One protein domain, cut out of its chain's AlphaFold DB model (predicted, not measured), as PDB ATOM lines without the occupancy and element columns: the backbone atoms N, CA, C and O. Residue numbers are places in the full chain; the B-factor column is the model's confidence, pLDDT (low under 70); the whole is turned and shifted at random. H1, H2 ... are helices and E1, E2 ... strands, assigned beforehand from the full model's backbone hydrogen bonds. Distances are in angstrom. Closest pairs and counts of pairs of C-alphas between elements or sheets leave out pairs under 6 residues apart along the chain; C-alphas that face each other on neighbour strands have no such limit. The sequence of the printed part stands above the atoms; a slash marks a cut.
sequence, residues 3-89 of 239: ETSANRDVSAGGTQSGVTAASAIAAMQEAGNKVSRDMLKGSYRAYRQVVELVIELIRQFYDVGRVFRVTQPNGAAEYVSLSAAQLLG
ATOM      1  N   GLU A   3     395.404 401.496 398.841       54.75
ATOM      2  CA  GLU A   3     394.051 401.689 399.397       54.75
ATOM      3  C   GLU A   3     393.461 400.427 400.042       54.75
ATOM      4  O   GLU A   3     392.825 400.495 401.088       54.75
ATOM      5  N   THR A   4     393.734 399.249 399.476       55.25
ATOM      6  CA  THR A   4     393.230 397.971 400.002       55.25
ATOM      7  C   THR A   4     394.000 397.472 401.219       55.25
ATOM      8  O   THR A   4     393.520 396.574 401.900       55.25
ATOM      9  N   SER A   5     395.196 398.009 401.484       53.81
ATOM     10  CA  SER A   5     396.049 397.554 402.588       53.81
ATOM     11  C   SER A   5     395.700 398.237 403.911       53.81
ATOM     12  O   SER A   5     395.774 397.597 404.952       53.81
ATOM     13  N   ALA A   6     395.267 399.503 403.878       54.56
ATOM     14  CA  ALA A   6     394.980 400.280 405.086       54.56
ATOM     15  C   ALA A   6     393.747 399.765 405.854       54.56
ATOM     16  O   ALA A   6     393.794 399.613 407.069       54.56
ATOM     17  N   ASN A   7     392.663 399.424 405.146       55.50
ATOM     18  CA  ASN A   7     391.458 398.862 405.775       55.50
ATOM     19  C   ASN A   7     391.646 397.402 406.223       55.50
ATOM     20  O   ASN A   7     390.964 396.933 407.132       55.50
ATOM     21  N   ARG A   8     392.573 396.673 405.587       59.19
ATOM     22  CA  ARG A   8     392.864 395.276 405.925       59.19
ATOM     23  C   ARG A   8     393.731 395.152 407.171       59.19
ATOM     24  O   ARG A   8     393.533 394.201 407.907       59.19
ATOM     25  N   ASP A   9     394.624 396.103 407.426       57.72
ATOM     26  CA  ASP A   9     395.523 396.094 408.589       57.72
ATOM     27  C   ASP A   9     394.753 396.190 409.922       57.72
ATOM     28  O   ASP A   9     394.963 395.396 410.837       57.72
ATOM     29  N   VAL A  10     393.735 397.060 409.982       57.94
ATOM     30  CA  VAL A  10     392.839 397.182 411.151       57.94
ATOM     31  C   VAL A  10     391.900 395.974 411.283       57.94
ATOM     32  O   VAL A  10     391.546 395.574 412.389       57.94
ATOM     33  N   SER A  11     391.504 395.365 410.161       58.41
ATOM     34  CA  SER A  11     390.590 394.215 410.147       58.41
ATOM     35  C   SER A  11     391.282 392.858 410.346       58.41
ATOM     36  O   SER A  11     390.596 391.896 410.684       58.41
ATOM     37  N   ALA A  12     392.593 392.745 410.106       57.31
ATOM     38  CA  ALA A  12     393.333 391.479 410.120       57.31
ATOM     39  C   ALA A  12     394.131 391.230 411.413       57.31
ATOM     40  O   ALA A  12     394.832 390.226 411.501       57.31
ATOM     41  N   GLY A  13     394.009 392.099 412.423       55.50
ATOM     42  CA  GLY A  13     394.532 391.820 413.767       55.50
ATOM     43  C   GLY A  13     396.061 391.770 413.868       55.50
ATOM     44  O   GLY A  13     396.586 391.037 414.702       55.50
ATOM     45  N   GLY A  14     396.780 392.536 413.039       53.12
ATOM     46  CA  GLY A  14     398.250 392.572 413.041       53.12
ATOM     47  C   GLY A  14     398.878 393.160 414.313       53.12
ATOM     48  O   GLY A  14     400.047 392.900 414.591       53.12
ATOM     49  N   THR A  15     398.117 393.906 415.121       51.34
ATOM     50  CA  THR A  15     398.567 394.423 416.419       51.34
ATOM     51  C   THR A  15     397.764 393.824 417.571       51.34
ATOM     52  O   THR A  15     396.545 393.930 417.686       51.34
ATOM     53  N   GLN A  16     398.527 393.136 418.411       49.88
ATOM     54  CA  GLN A  16     398.184 392.444 419.643       49.88
ATOM     55  C   GLN A  16     397.157 393.189 420.520       49.88
ATOM     56  O   GLN A  16     397.386 394.312 420.953       49.88
ATOM     57  N   SER A  17     396.074 392.479 420.852       48.72
ATOM     58  CA  SER A  17     395.441 392.449 422.179       48.72
ATOM     59  C   SER A  17     395.172 393.803 422.862       48.72
ATOM     60  O   SER A  17     395.962 394.246 423.692       48.72
ATOM     61  N   GLY A  18     394.003 394.409 422.615       50.69
ATOM     62  CA  GLY A  18     393.515 395.493 423.486       50.69
ATOM     63  C   GLY A  18     392.450 396.440 422.931       50.69
ATOM     64  O   GLY A  18     392.030 397.350 423.640       50.69
ATOM     65  N   VAL A  19     391.990 396.273 421.690       54.62
ATOM     66  CA  VAL A  19     390.947 397.145 421.131       54.62
ATOM     67  C   VAL A  19     389.551 396.673 421.543       54.62
ATOM     68  O   VAL A  19     389.001 395.727 420.984       54.62
ATOM     69  N   THR A  20     388.954 397.342 422.532       71.44
ATOM     70  CA  THR A  20     387.507 397.296 422.789       71.44
ATOM     71  C   THR A  20     386.766 397.603 421.482       71.44
ATOM     72  O   THR A  20     387.219 398.450 420.717       71.44
ATOM     73  N   ALA A  21     385.621 396.970 421.204       64.06
ATOM     74  CA  ALA A  21     384.903 397.136 419.926       64.06
ATOM     75  C   ALA A  21     384.742 398.610 419.481       64.06
ATOM     76  O   ALA A  21     384.835 398.921 418.297       64.06
ATOM     77  N   ALA A  22     384.593 399.531 420.439       64.56
ATOM     78  CA  ALA A  22     384.551 400.971 420.199       64.56
ATOM     79  C   ALA A  22     385.861 401.570 419.639       64.56
ATOM     80  O   ALA A  22     385.799 402.387 418.722       64.56
ATOM     81  N   SER A  23     387.041 401.176 420.136       65.69
ATOM     82  CA  SER A  23     388.326 401.692 419.636       65.69
ATOM     83  C   SER A  23     388.693 401.105 418.274       65.69
ATOM     84  O   SER A  23     389.265 401.813 417.449       65.69
ATOM     85  N   ALA A  24     388.276 399.868 417.985       70.44
ATOM     86  CA  ALA A  24     388.380 399.295 416.643       70.44
ATOM     87  C   ALA A  24     387.505 400.054 415.623       70.44
ATOM     88  O   ALA A  24     387.979 400.388 414.538       70.44
ATOM     89  N   ILE A  25     386.256 400.395 415.980       72.31
ATOM     90  CA  ILE A  25     385.359 401.191 415.122       72.31
ATOM     91  C   ILE A  25     385.917 402.603 414.908       72.31
ATOM     92  O   ILE A  25     385.957 403.075 413.772       72.31
ATOM     93  N   ALA A  26     386.387 403.262 415.971       73.94
ATOM     94  CA  ALA A  26     386.992 404.589 415.873       73.94
ATOM     95  C   ALA A  26     388.241 404.580 414.974       73.94
ATOM     96  O   ALA A  26     388.369 405.427 414.092       73.94
ATOM     97  N   ALA A  27     389.115 403.577 415.116       73.38
ATOM     98  CA  ALA A  27     390.297 403.423 414.270       73.38
ATOM     99  C   ALA A  27     389.941 403.193 412.789       73.38
ATOM    100  O   ALA A  27     390.581 403.767 411.907       73.38
ATOM    101  N   MET A  28     388.898 402.407 412.490       76.12
ATOM    102  CA  MET A  28     388.415 402.230 411.113       76.12
ATOM    103  C   MET A  28     387.822 403.520 410.532       76.12
ATOM    104  O   MET A  28     388.037 403.818 409.356       76.12
ATOM    105  N   GLN A  29     387.105 404.311 411.334       81.94
ATOM    106  CA  GLN A  29     386.564 405.603 410.897       81.94
ATOM    107  C   GLN A  29     387.675 406.626 410.626       81.94
ATOM    108  O   GLN A  29     387.633 407.324 409.613       81.94
ATOM    109  N   GLU A  30     388.698 406.673 411.479       77.25
ATOM    110  CA  GLU A  30     389.900 407.495 411.299       77.25
ATOM    111  C   GLU A  30     390.644 407.109 410.007       77.25
ATOM    112  O   GLU A  30     390.965 407.965 409.179       77.25
ATOM    113  N   ALA A  31     390.859 405.807 409.786       76.06
ATOM    114  CA  ALA A  31     391.506 405.288 408.583       76.06
ATOM    115  C   ALA A  31     390.696 405.592 407.309       76.06
ATOM    116  O   ALA A  31     391.265 406.049 406.314       76.06
ATOM    117  N   GLY A  32     389.370 405.420 407.349       77.38
ATOM    118  CA  GLY A  32     388.467 405.756 406.245       77.38
ATOM    119  C   GLY A  32     388.456 407.252 405.923       77.38
ATOM    120  O   GLY A  32     388.594 407.645 404.760       77.38
ATOM    121  N   ASN A  33     388.390 408.105 406.948       79.56
ATOM    122  CA  ASN A  33     388.471 409.557 406.780       79.56
ATOM    123  C   ASN A  33     389.829 410.000 406.228       79.56
ATOM    124  O   ASN A  33     389.886 410.915 405.404       79.56
ATOM    125  N   LYS A  34     390.925 409.354 406.639       81.88
ATOM    126  CA  LYS A  34     392.271 409.658 406.142       81.88
ATOM    127  C   LYS A  34     392.412 409.360 404.649       81.88
ATOM    128  O   LYS A  34     392.930 410.206 403.923       81.88
ATOM    129  N   VAL A  35     391.915 408.211 404.185       81.62
ATOM    130  CA  VAL A  35     391.914 407.853 402.754       81.62
ATOM    131  C   VAL A  35     391.034 408.813 401.955       81.62
ATOM    132  O   VAL A  35     391.486 409.357 400.953       81.62
ATOM    133  N   SER A  36     389.822 409.102 402.436       80.75
ATOM    134  CA  SER A  36     388.917 410.064 401.790       80.75
ATOM    135  C   SER A  36     389.557 411.453 401.648       80.75
ATOM    136  O   SER A  36     389.530 412.058 400.574       80.75
ATOM    137  N   ARG A  37     390.240 411.938 402.696       81.38
ATOM    138  CA  ARG A  37     391.002 413.196 402.646       81.38
ATOM    139  C   ARG A  37     392.124 413.165 401.605       81.38
ATOM    140  O   ARG A  37     392.319 414.166 400.917       81.38
ATOM    141  N   ASP A  38     392.854 412.060 401.490       82.50
ATOM    142  CA  ASP A  38     393.938 411.918 400.511       82.50
ATOM    143  C   ASP A  38     393.402 411.861 399.069       82.50
ATOM    144  O   ASP A  38     393.904 412.566 398.194       82.50
ATOM    145  N   MET A  39     392.299 411.143 398.831       82.94
ATOM    146  CA  MET A  39     391.611 411.111 397.531       82.94
ATOM    147  C   MET A  39     391.124 412.500 397.099       82.94
ATOM    148  O   MET A  39     391.279 412.884 395.935       82.94
ATOM    149  N   LEU A  40     390.573 413.285 398.032       83.31
ATOM    150  CA  LEU A  40     390.163 414.663 397.762       83.31
ATOM    151  C   LEU A  40     391.370 415.530 397.385       83.31
ATOM    152  O   LEU A  40     391.329 416.215 396.364       83.31
ATOM    153  N   LYS A  41     392.474 415.461 398.142       83.56
ATOM    154  CA  LYS A  41     393.723 416.175 397.807       83.56
ATOM    155  C   LYS A  41     394.271 415.762 396.437       83.56
ATOM    156  O   LYS A  41     394.673 416.628 395.659       83.56
ATOM    157  N   GLY A  42     394.240 414.468 396.119       85.50
ATOM    158  CA  GLY A  42     394.606 413.938 394.806       85.50
ATOM    159  C   GLY A  42     393.750 414.528 393.684       85.50
ATOM    160  O   GLY A  42     394.285 414.983 392.675       85.50
ATOM    161  N   SER A  43     392.437 414.616 393.904       85.62
ATOM    162  CA  SER A  43     391.486 415.217 392.962       85.62
ATOM    163  C   SER A  43     391.780 416.698 392.717       85.62
ATOM    164  O   SER A  43     391.816 417.129 391.567       85.62
ATOM    165  N   TYR A  44     392.075 417.473 393.768       85.81
ATOM    166  CA  TYR A  44     392.468 418.881 393.625       85.81
ATOM    167  C   TYR A  44     393.776 419.047 392.843       85.81
ATOM    168  O   TYR A  44     393.879 419.941 392.002       85.81
ATOM    169  N   ARG A  45     394.766 418.173 393.072       84.44
ATOM    170  CA  ARG A  45     396.041 418.203 392.340       84.44
ATOM    171  C   ARG A  45     395.858 417.871 390.860       84.44
ATOM    172  O   ARG A  45     396.410 418.572 390.018       84.44
ATOM    173  N   ALA A  46     395.073 416.842 390.550       88.19
ATOM    174  CA  ALA A  46     394.754 416.478 389.172       88.19
ATOM    175  C   ALA A  46     393.962 417.592 388.474       88.19
ATOM    176  O   ALA A  46     394.276 417.970 387.349       88.19
ATOM    177  N   TYR A  47     392.983 418.182 389.164       87.81
ATOM    178  CA  TYR A  47     392.210 419.297 388.626       87.81
ATOM    179  C   TYR A  47     393.089 420.518 388.337       87.81
ATOM    180  O   TYR A  47     392.975 421.107 387.267       87.81
ATOM    181  N   ARG A  48     394.027 420.853 389.233       86.19
ATOM    182  CA  ARG A  48     395.027 421.902 388.987       86.19
ATOM    183  C   ARG A  48     395.812 421.639 387.700       86.19
ATOM    184  O   ARG A  48     395.908 422.540 386.878       86.19
ATOM    185  N   GLN A  49     396.310 420.419 387.496       86.19
ATOM    186  CA  GLN A  49     397.052 420.054 386.281       86.19
ATOM    187  C   GLN A  49     396.205 420.200 385.009       86.19
ATOM    188  O   GLN A  49     396.700 420.672 383.988       86.19
ATOM    189  N   VAL A  50     394.921 419.835 385.064       88.25
ATOM    190  CA  VAL A  50     393.993 420.030 383.936       88.25
ATOM    191  C   VAL A  50     393.798 421.518 383.643       88.25
ATOM    192  O   VAL A  50     393.824 421.916 382.482       88.25
ATOM    193  N   VAL A  51     393.641 422.355 384.671       85.50
ATOM    194  CA  VAL A  51     393.505 423.809 384.496       85.50
ATOM    195  C   VAL A  51     394.793 424.423 383.933       85.50
ATOM    196  O   VAL A  51     394.711 425.240 383.019       85.50
ATOM    197  N   GLU A  52     395.970 423.998 384.405       86.00
ATOM    198  CA  GLU A  52     397.269 424.404 383.844       86.00
ATOM    199  C   GLU A  52     397.363 424.043 382.353       86.00
ATOM    200  O   GLU A  52     397.706 424.894 381.533       86.00
ATOM    201  N   LEU A  53     396.967 422.821 381.976       86.00
ATOM    202  CA  LEU A  53     396.935 422.387 380.577       86.00
ATOM    203  C   LEU A  53     395.989 423.245 379.726       86.00
ATOM    204  O   LEU A  53     396.347 423.646 378.622       86.00
ATOM    205  N   VAL A  54     394.789 423.550 380.229       84.31
ATOM    206  CA  VAL A  54     393.823 424.406 379.523       84.31
ATOM    207  C   VAL A  54     394.390 425.813 379.317       84.31
ATOM    208  O   VAL A  54     394.222 426.381 378.241       84.31
ATOM    209  N   ILE A  55     395.096 426.368 380.303       80.06
ATOM    210  CA  ILE A  55     395.746 427.680 380.180       80.06
ATOM    211  C   ILE A  55     396.877 427.642 379.144       80.06
ATOM    212  O   ILE A  55     396.979 428.559 378.328       80.06
ATOM    213  N   GLU A  56     397.681 426.578 379.107       78.25
ATOM    214  CA  GLU A  56     398.720 426.404 378.082       78.25
ATOM    215  C   GLU A  56     398.129 426.257 376.673       78.25
ATOM    216  O   GLU A  56     398.638 426.861 375.728       78.25
ATOM    217  N   LEU A  57     397.015 425.536 376.519       80.44
ATOM    218  CA  LEU A  57     396.292 425.453 375.246       80.44
ATOM    219  C   LEU A  57     395.734 426.813 374.821       80.44
ATOM    220  O   LEU A  57     395.826 427.183 373.651       80.44
ATOM    221  N   ILE A  58     395.198 427.588 375.769       74.19
ATOM    222  CA  ILE A  58     394.766 428.960 375.502       74.19
ATOM    223  C   ILE A  58     395.947 429.788 374.993       74.19
ATOM    224  O   ILE A  58     395.813 430.486 373.995       74.19
ATOM    225  N   ARG A  59     397.115 429.672 375.627       69.75
ATOM    226  CA  ARG A  59     398.321 430.395 375.212       69.75
ATOM    227  C   ARG A  59     398.801 430.017 373.806       69.75
ATOM    228  O   ARG A  59     399.321 430.879 373.109       69.75
ATOM    229  N   GLN A  60     398.654 428.755 373.404       71.31
ATOM    230  CA  GLN A  60     399.113 428.261 372.100       71.31
ATOM    231  C   GLN A  60     398.165 428.605 370.947       71.31
ATOM    232  O   GLN A  60     398.633 428.917 369.856       71.31
ATOM    233  N   PHE A  61     396.853 428.517 371.172       71.19
ATOM    234  CA  PHE A  61     395.871 428.526 370.084       71.19
ATOM    235  C   PHE A  61     394.971 429.760 370.045       71.19
ATOM    236  O   PHE A  61     394.248 429.925 369.066       71.19
ATOM    237  N   TYR A  62     394.981 430.618 371.071       68.88
ATOM    238  CA  TYR A  62     394.158 431.827 371.064       68.88
ATOM    239  C   TYR A  62     394.946 433.043 370.582       68.88
ATOM    240  O   TYR A  62     395.940 433.461 371.169       68.88
ATOM    241  N   ASP A  63     394.417 433.643 369.528       65.06
ATOM    242  CA  ASP A  63     394.820 434.882 368.871       65.06
ATOM    243  C   ASP A  63     394.058 436.114 369.408       65.06
ATOM    244  O   ASP A  63     394.550 437.243 369.329       65.06
ATOM    245  N   VAL A  64     392.888 435.908 370.021       66.50
ATOM    246  CA  VAL A  64     392.052 436.975 370.600       66.50
ATOM    247  C   VAL A  64     392.562 437.415 371.980       66.50
ATOM    248  O   VAL A  64     392.700 436.603 372.897       66.50
ATOM    249  N   GLY A  65     392.778 438.723 372.157       63.47
ATOM    250  CA  GLY A  65     393.164 439.309 373.445       63.47
ATOM    251  C   GLY A  65     392.092 439.110 374.524       63.47
ATOM    252  O   GLY A  65     390.907 439.349 374.285       63.47
ATOM    253  N   ARG A  66     392.495 438.668 375.721       66.44
ATOM    254  CA  ARG A  66     391.583 438.358 376.836       66.44
ATOM    255  C   ARG A  66     391.855 439.216 378.056       66.44
ATOM    256  O   ARG A  66     392.994 439.579 378.332       66.44
ATOM    257  N   VAL A  67     390.788 439.493 378.801       69.31
ATOM    258  CA  VAL A  67     390.836 440.214 380.072       69.31
ATOM    259  C   VAL A  67     390.928 439.204 381.211       69.31
ATOM    260  O   VAL A  67     390.024 438.391 381.406       69.31
ATOM    261  N   PHE A  68     392.021 439.253 381.961       69.56
ATOM    262  CA  PHE A  68     392.250 438.420 383.133       69.56
ATOM    263  C   PHE A  68     391.915 439.206 384.392       69.56
ATOM    264  O   PHE A  68     392.325 440.356 384.533       69.56
ATOM    265  N   ARG A  69     391.190 438.573 385.319       77.94
ATOM    266  CA  ARG A  69     390.957 439.121 386.655       77.94
ATOM    267  C   ARG A  69     392.090 438.679 387.577       77.94
ATOM    268  O   ARG A  69     392.128 437.521 387.986       77.94
ATOM    269  N   VAL A  70     392.986 439.599 387.901       76.25
ATOM    270  CA  VAL A  70     394.089 439.407 388.841       76.25
ATOM    271  C   VAL A  70     393.615 439.828 390.227       76.25
ATOM    272  O   VAL A  70     393.179 440.960 390.430       76.25
ATOM    273  N   THR A  71     393.675 438.908 391.186       73.50
ATOM    274  CA  THR A  71     393.399 439.224 392.589       73.50
ATOM    275  C   THR A  71     394.692 439.716 393.227       73.50
ATOM    276  O   THR A  71     395.642 438.949 393.372       73.50
ATOM    277  N   GLN A  72     394.743 440.992 393.596       79.00
ATOM    278  CA  GLN A  72     395.872 441.566 394.320       79.00
ATOM    279  C   GLN A  72     395.936 441.019 395.766       79.00
ATOM    280  O   GLN A  72     394.925 440.545 396.293       79.00
ATOM    281  N   PRO A  73     397.091 441.105 396.457       68.94
ATOM    282  CA  PRO A  73     397.255 440.614 397.836       68.94
ATOM    283  C   PRO A  73     396.267 441.215 398.853       68.94
ATOM    284  O   PRO A  73     395.927 440.586 399.854       68.94
ATOM    285  N   ASN A  74     395.770 442.420 398.570       72.25
ATOM    286  CA  ASN A  74     394.749 443.139 399.339       72.25
ATOM    287  C   ASN A  74     393.301 442.675 399.043       72.25
ATOM    288  O   ASN A  74     392.366 443.173 399.665       72.25
ATOM    289  N   GLY A  75     393.097 441.743 398.105       67.88
ATOM    290  CA  GLY A  75     391.782 441.263 397.671       67.88
ATOM    291  C   GLY A  75     391.095 442.127 396.606       67.88
ATOM    292  O   GLY A  75     389.973 441.807 396.212       67.88
ATOM    293  N   ALA A  76     391.738 443.194 396.122       68.56
ATOM    294  CA  ALA A  76     391.229 443.994 395.014       68.56
ATOM    295  C   ALA A  76     391.356 443.228 393.687       68.56
ATOM    296  O   ALA A  76     392.330 442.509 393.459       68.56
ATOM    297  N   ALA A  77     390.360 443.375 392.812       68.50
ATOM    298  CA  ALA A  77     390.355 442.755 391.492       68.50
ATOM    299  C   ALA A  77     390.815 443.765 390.437       68.50
ATOM    300  O   ALA A  77     390.137 444.764 390.198       68.50
ATOM    301  N   GLU A  78     391.938 443.480 389.787       75.81
ATOM    302  CA  GLU A  78     392.433 444.229 388.635       75.81
ATOM    303  C   GLU A  78     392.155 443.440 387.353       75.81
ATOM    304  O   GLU A  78     392.310 442.219 387.315       75.81
ATOM    305  N   TYR A  79     391.711 444.128 386.304       76.38
ATOM    306  CA  TYR A  79     391.375 443.511 385.024       76.38
ATOM    307  C   TYR A  79     392.417 443.914 383.984       76.38
ATOM    308  O   TYR A  79     392.408 445.044 383.503       76.38
ATOM    309  N   VAL A  80     393.312 442.990 383.639       73.06
ATOM    310  CA  VAL A  80     394.398 443.235 382.680       73.06
ATOM    311  C   VAL A  80     394.061 442.556 381.360       73.06
ATOM    312  O   VAL A  80     393.814 441.349 381.326       73.06
ATOM    313  N   SER A  81     394.046 443.314 380.263       68.19
ATOM    314  CA  SER A  81     393.936 442.758 378.914       68.19
ATOM    315  C   SER A  81     395.313 442.316 378.418       68.19
ATOM    316  O   SER A  81     396.230 443.121 378.292       68.19
ATOM    317  N   LEU A  82     395.464 441.024 378.132       65.19
ATOM    318  CA  LEU A  82     396.683 440.468 377.547       65.19
ATOM    319  C   LEU A  82     396.413 440.088 376.092       65.19
ATOM    320  O   LEU A  82     395.448 439.377 375.795       65.19
ATOM    321  N   SER A  83     397.263 440.570 375.185       63.78
ATOM    322  CA  SER A  83     397.262 440.171 373.775       63.78
ATOM    323  C   SER A  83     398.189 438.970 373.543       63.78
ATOM    324  O   SER A  83     399.165 438.776 374.271       63.78
ATOM    325  N   ALA A  84     397.910 438.159 372.515       58.38
ATOM    326  CA  ALA A  84     398.679 436.945 372.210       58.38
ATOM    327  C   ALA A  84     400.187 437.214 372.007       58.38
ATOM    328  O   ALA A  84     401.028 436.432 372.450       58.38
ATOM    329  N   ALA A  85     400.546 438.370 371.436       59.47
ATOM    330  CA  ALA A  85     401.937 438.788 371.255       59.47
ATOM    331  C   ALA A  85     402.680 439.040 372.584       59.47
ATOM    332  O   ALA A  85     403.884 438.809 372.672       59.47
ATOM    333  N   GLN A  86     401.976 439.477 373.634       59.25
ATOM    334  CA  GLN A  86     402.561 439.718 374.959       59.25
ATOM    335  C   GLN A  86     402.728 438.428 375.777       59.25
ATOM    336  O   GLN A  86     403.601 438.364 376.637       59.25
ATOM    337  N   LEU A  87     401.939 437.386 375.491       57.69
ATOM    338  CA  LEU A  87     402.028 436.072 376.146       57.69
ATOM    339  C   LEU A  87     403.148 435.174 375.582       57.69
ATOM    340  O   LEU A  87     403.572 434.225 376.250       57.69
ATOM    341  N   LEU A  88     403.618 435.469 374.364       56.94
ATOM    342  CA  LEU A  88     404.659 434.724 373.640       56.94
ATOM    343  C   LEU A  88     406.051 435.389 373.683       56.94
ATOM    344  O   LEU A  88     407.003 434.816 373.156       56.94
ATOM    345  N   GLY A  89     406.184 436.570 374.300       58.72
ATOM    346  CA  GLY A  89     407.455 437.297 374.425       58.72
ATOM    347  C   GLY A  89     408.429 436.723 375.470       58.72
ATOM    348  O   GLY A  89     408.138 435.741 376.154       58.72
TER     349      GLY A  89
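This is residues 3 to 89 of the 239 residues of an uncharacterized protein of Clostridiaceae bacterium (UniProt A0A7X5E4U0). One long, straight helix, H2, makes the long axis of this domain, and a small part packs or hangs at each end of it. At the end where H2 begins, the short helix H1 lies side by side with it as a helical hairpin; at the other end the strand hairpin of E1 and E2 slants back from H2 as the short arm of a V, with the very short H3 at the corner. The printed part has 87 residues, with three named helices and two named strands in the order H1, H2, E1, E2, H3; the sheet has the order E1 - E2 and is antiparallel, and the class is mostly helix. The whole is extended, with a radius of gyration of the C-alphas of 24.0 A and spans of 69 by 31 by 16 A.

Begin at H1, residues 3 to 11, and go on through a short link to H2, residues 21 to 61. H1 and H2 form a hairpin and touch, and their closest C-alphas are those of Val 10 and Met 28, 6.7 A apart. They run opposite ways at a shallow tilt of 9 degrees, and H2 touches H1 with residues 24 to 35 alone. Further on, residues 40 to 57 of H2 stand free. A tight link leads to E1, residues 66 to 71, which forms a hairpin with its antiparallel neighbour E2, residues 77 to 82, at 149 degrees between their directions. Look there for N 68 and O 80, 2.8 A apart, and N 78 and O 70, 2.9 A apart, both within hydrogen-bond range. H3, residues 84 to 87, is close to H2 but not clearly touching, and the closest C-alphas are those of Arg 59 and Leu 87, 6.8 A apart. H1 is apart from E1, E2 and H3, and H2 is apart from E2. In H2 every O i to N i+4 pair is within hydrogen-bond range; in H1 2 of 5 are, beside 2 of 6 O i to N i+3 pairs, and H3 is too short for an O i to N i+4 pair.

Find C-alpha 3 at (394.051, 401.689, 399.397), where H1 begins its 13.5 A. H2 runs 59.9 A from C-alpha 21 at (384.903, 397.136, 419.926) to C-alpha 61 at (395.871, 428.526, 370.084). E1 is 15.9 A long, E2 15.5 A, and H3 5.2 A, ending at C-alpha 87 at (402.028, 436.072, 376.146).

The two C-alphas farthest apart are those of Ser 17 and Ala 85, 69.2 A. The printed part has no cut and no long link. The mean pLDDT of the printed part is 70.7; among the residues under 70 are 3 to 19, 62 to 68 and 81 to 89.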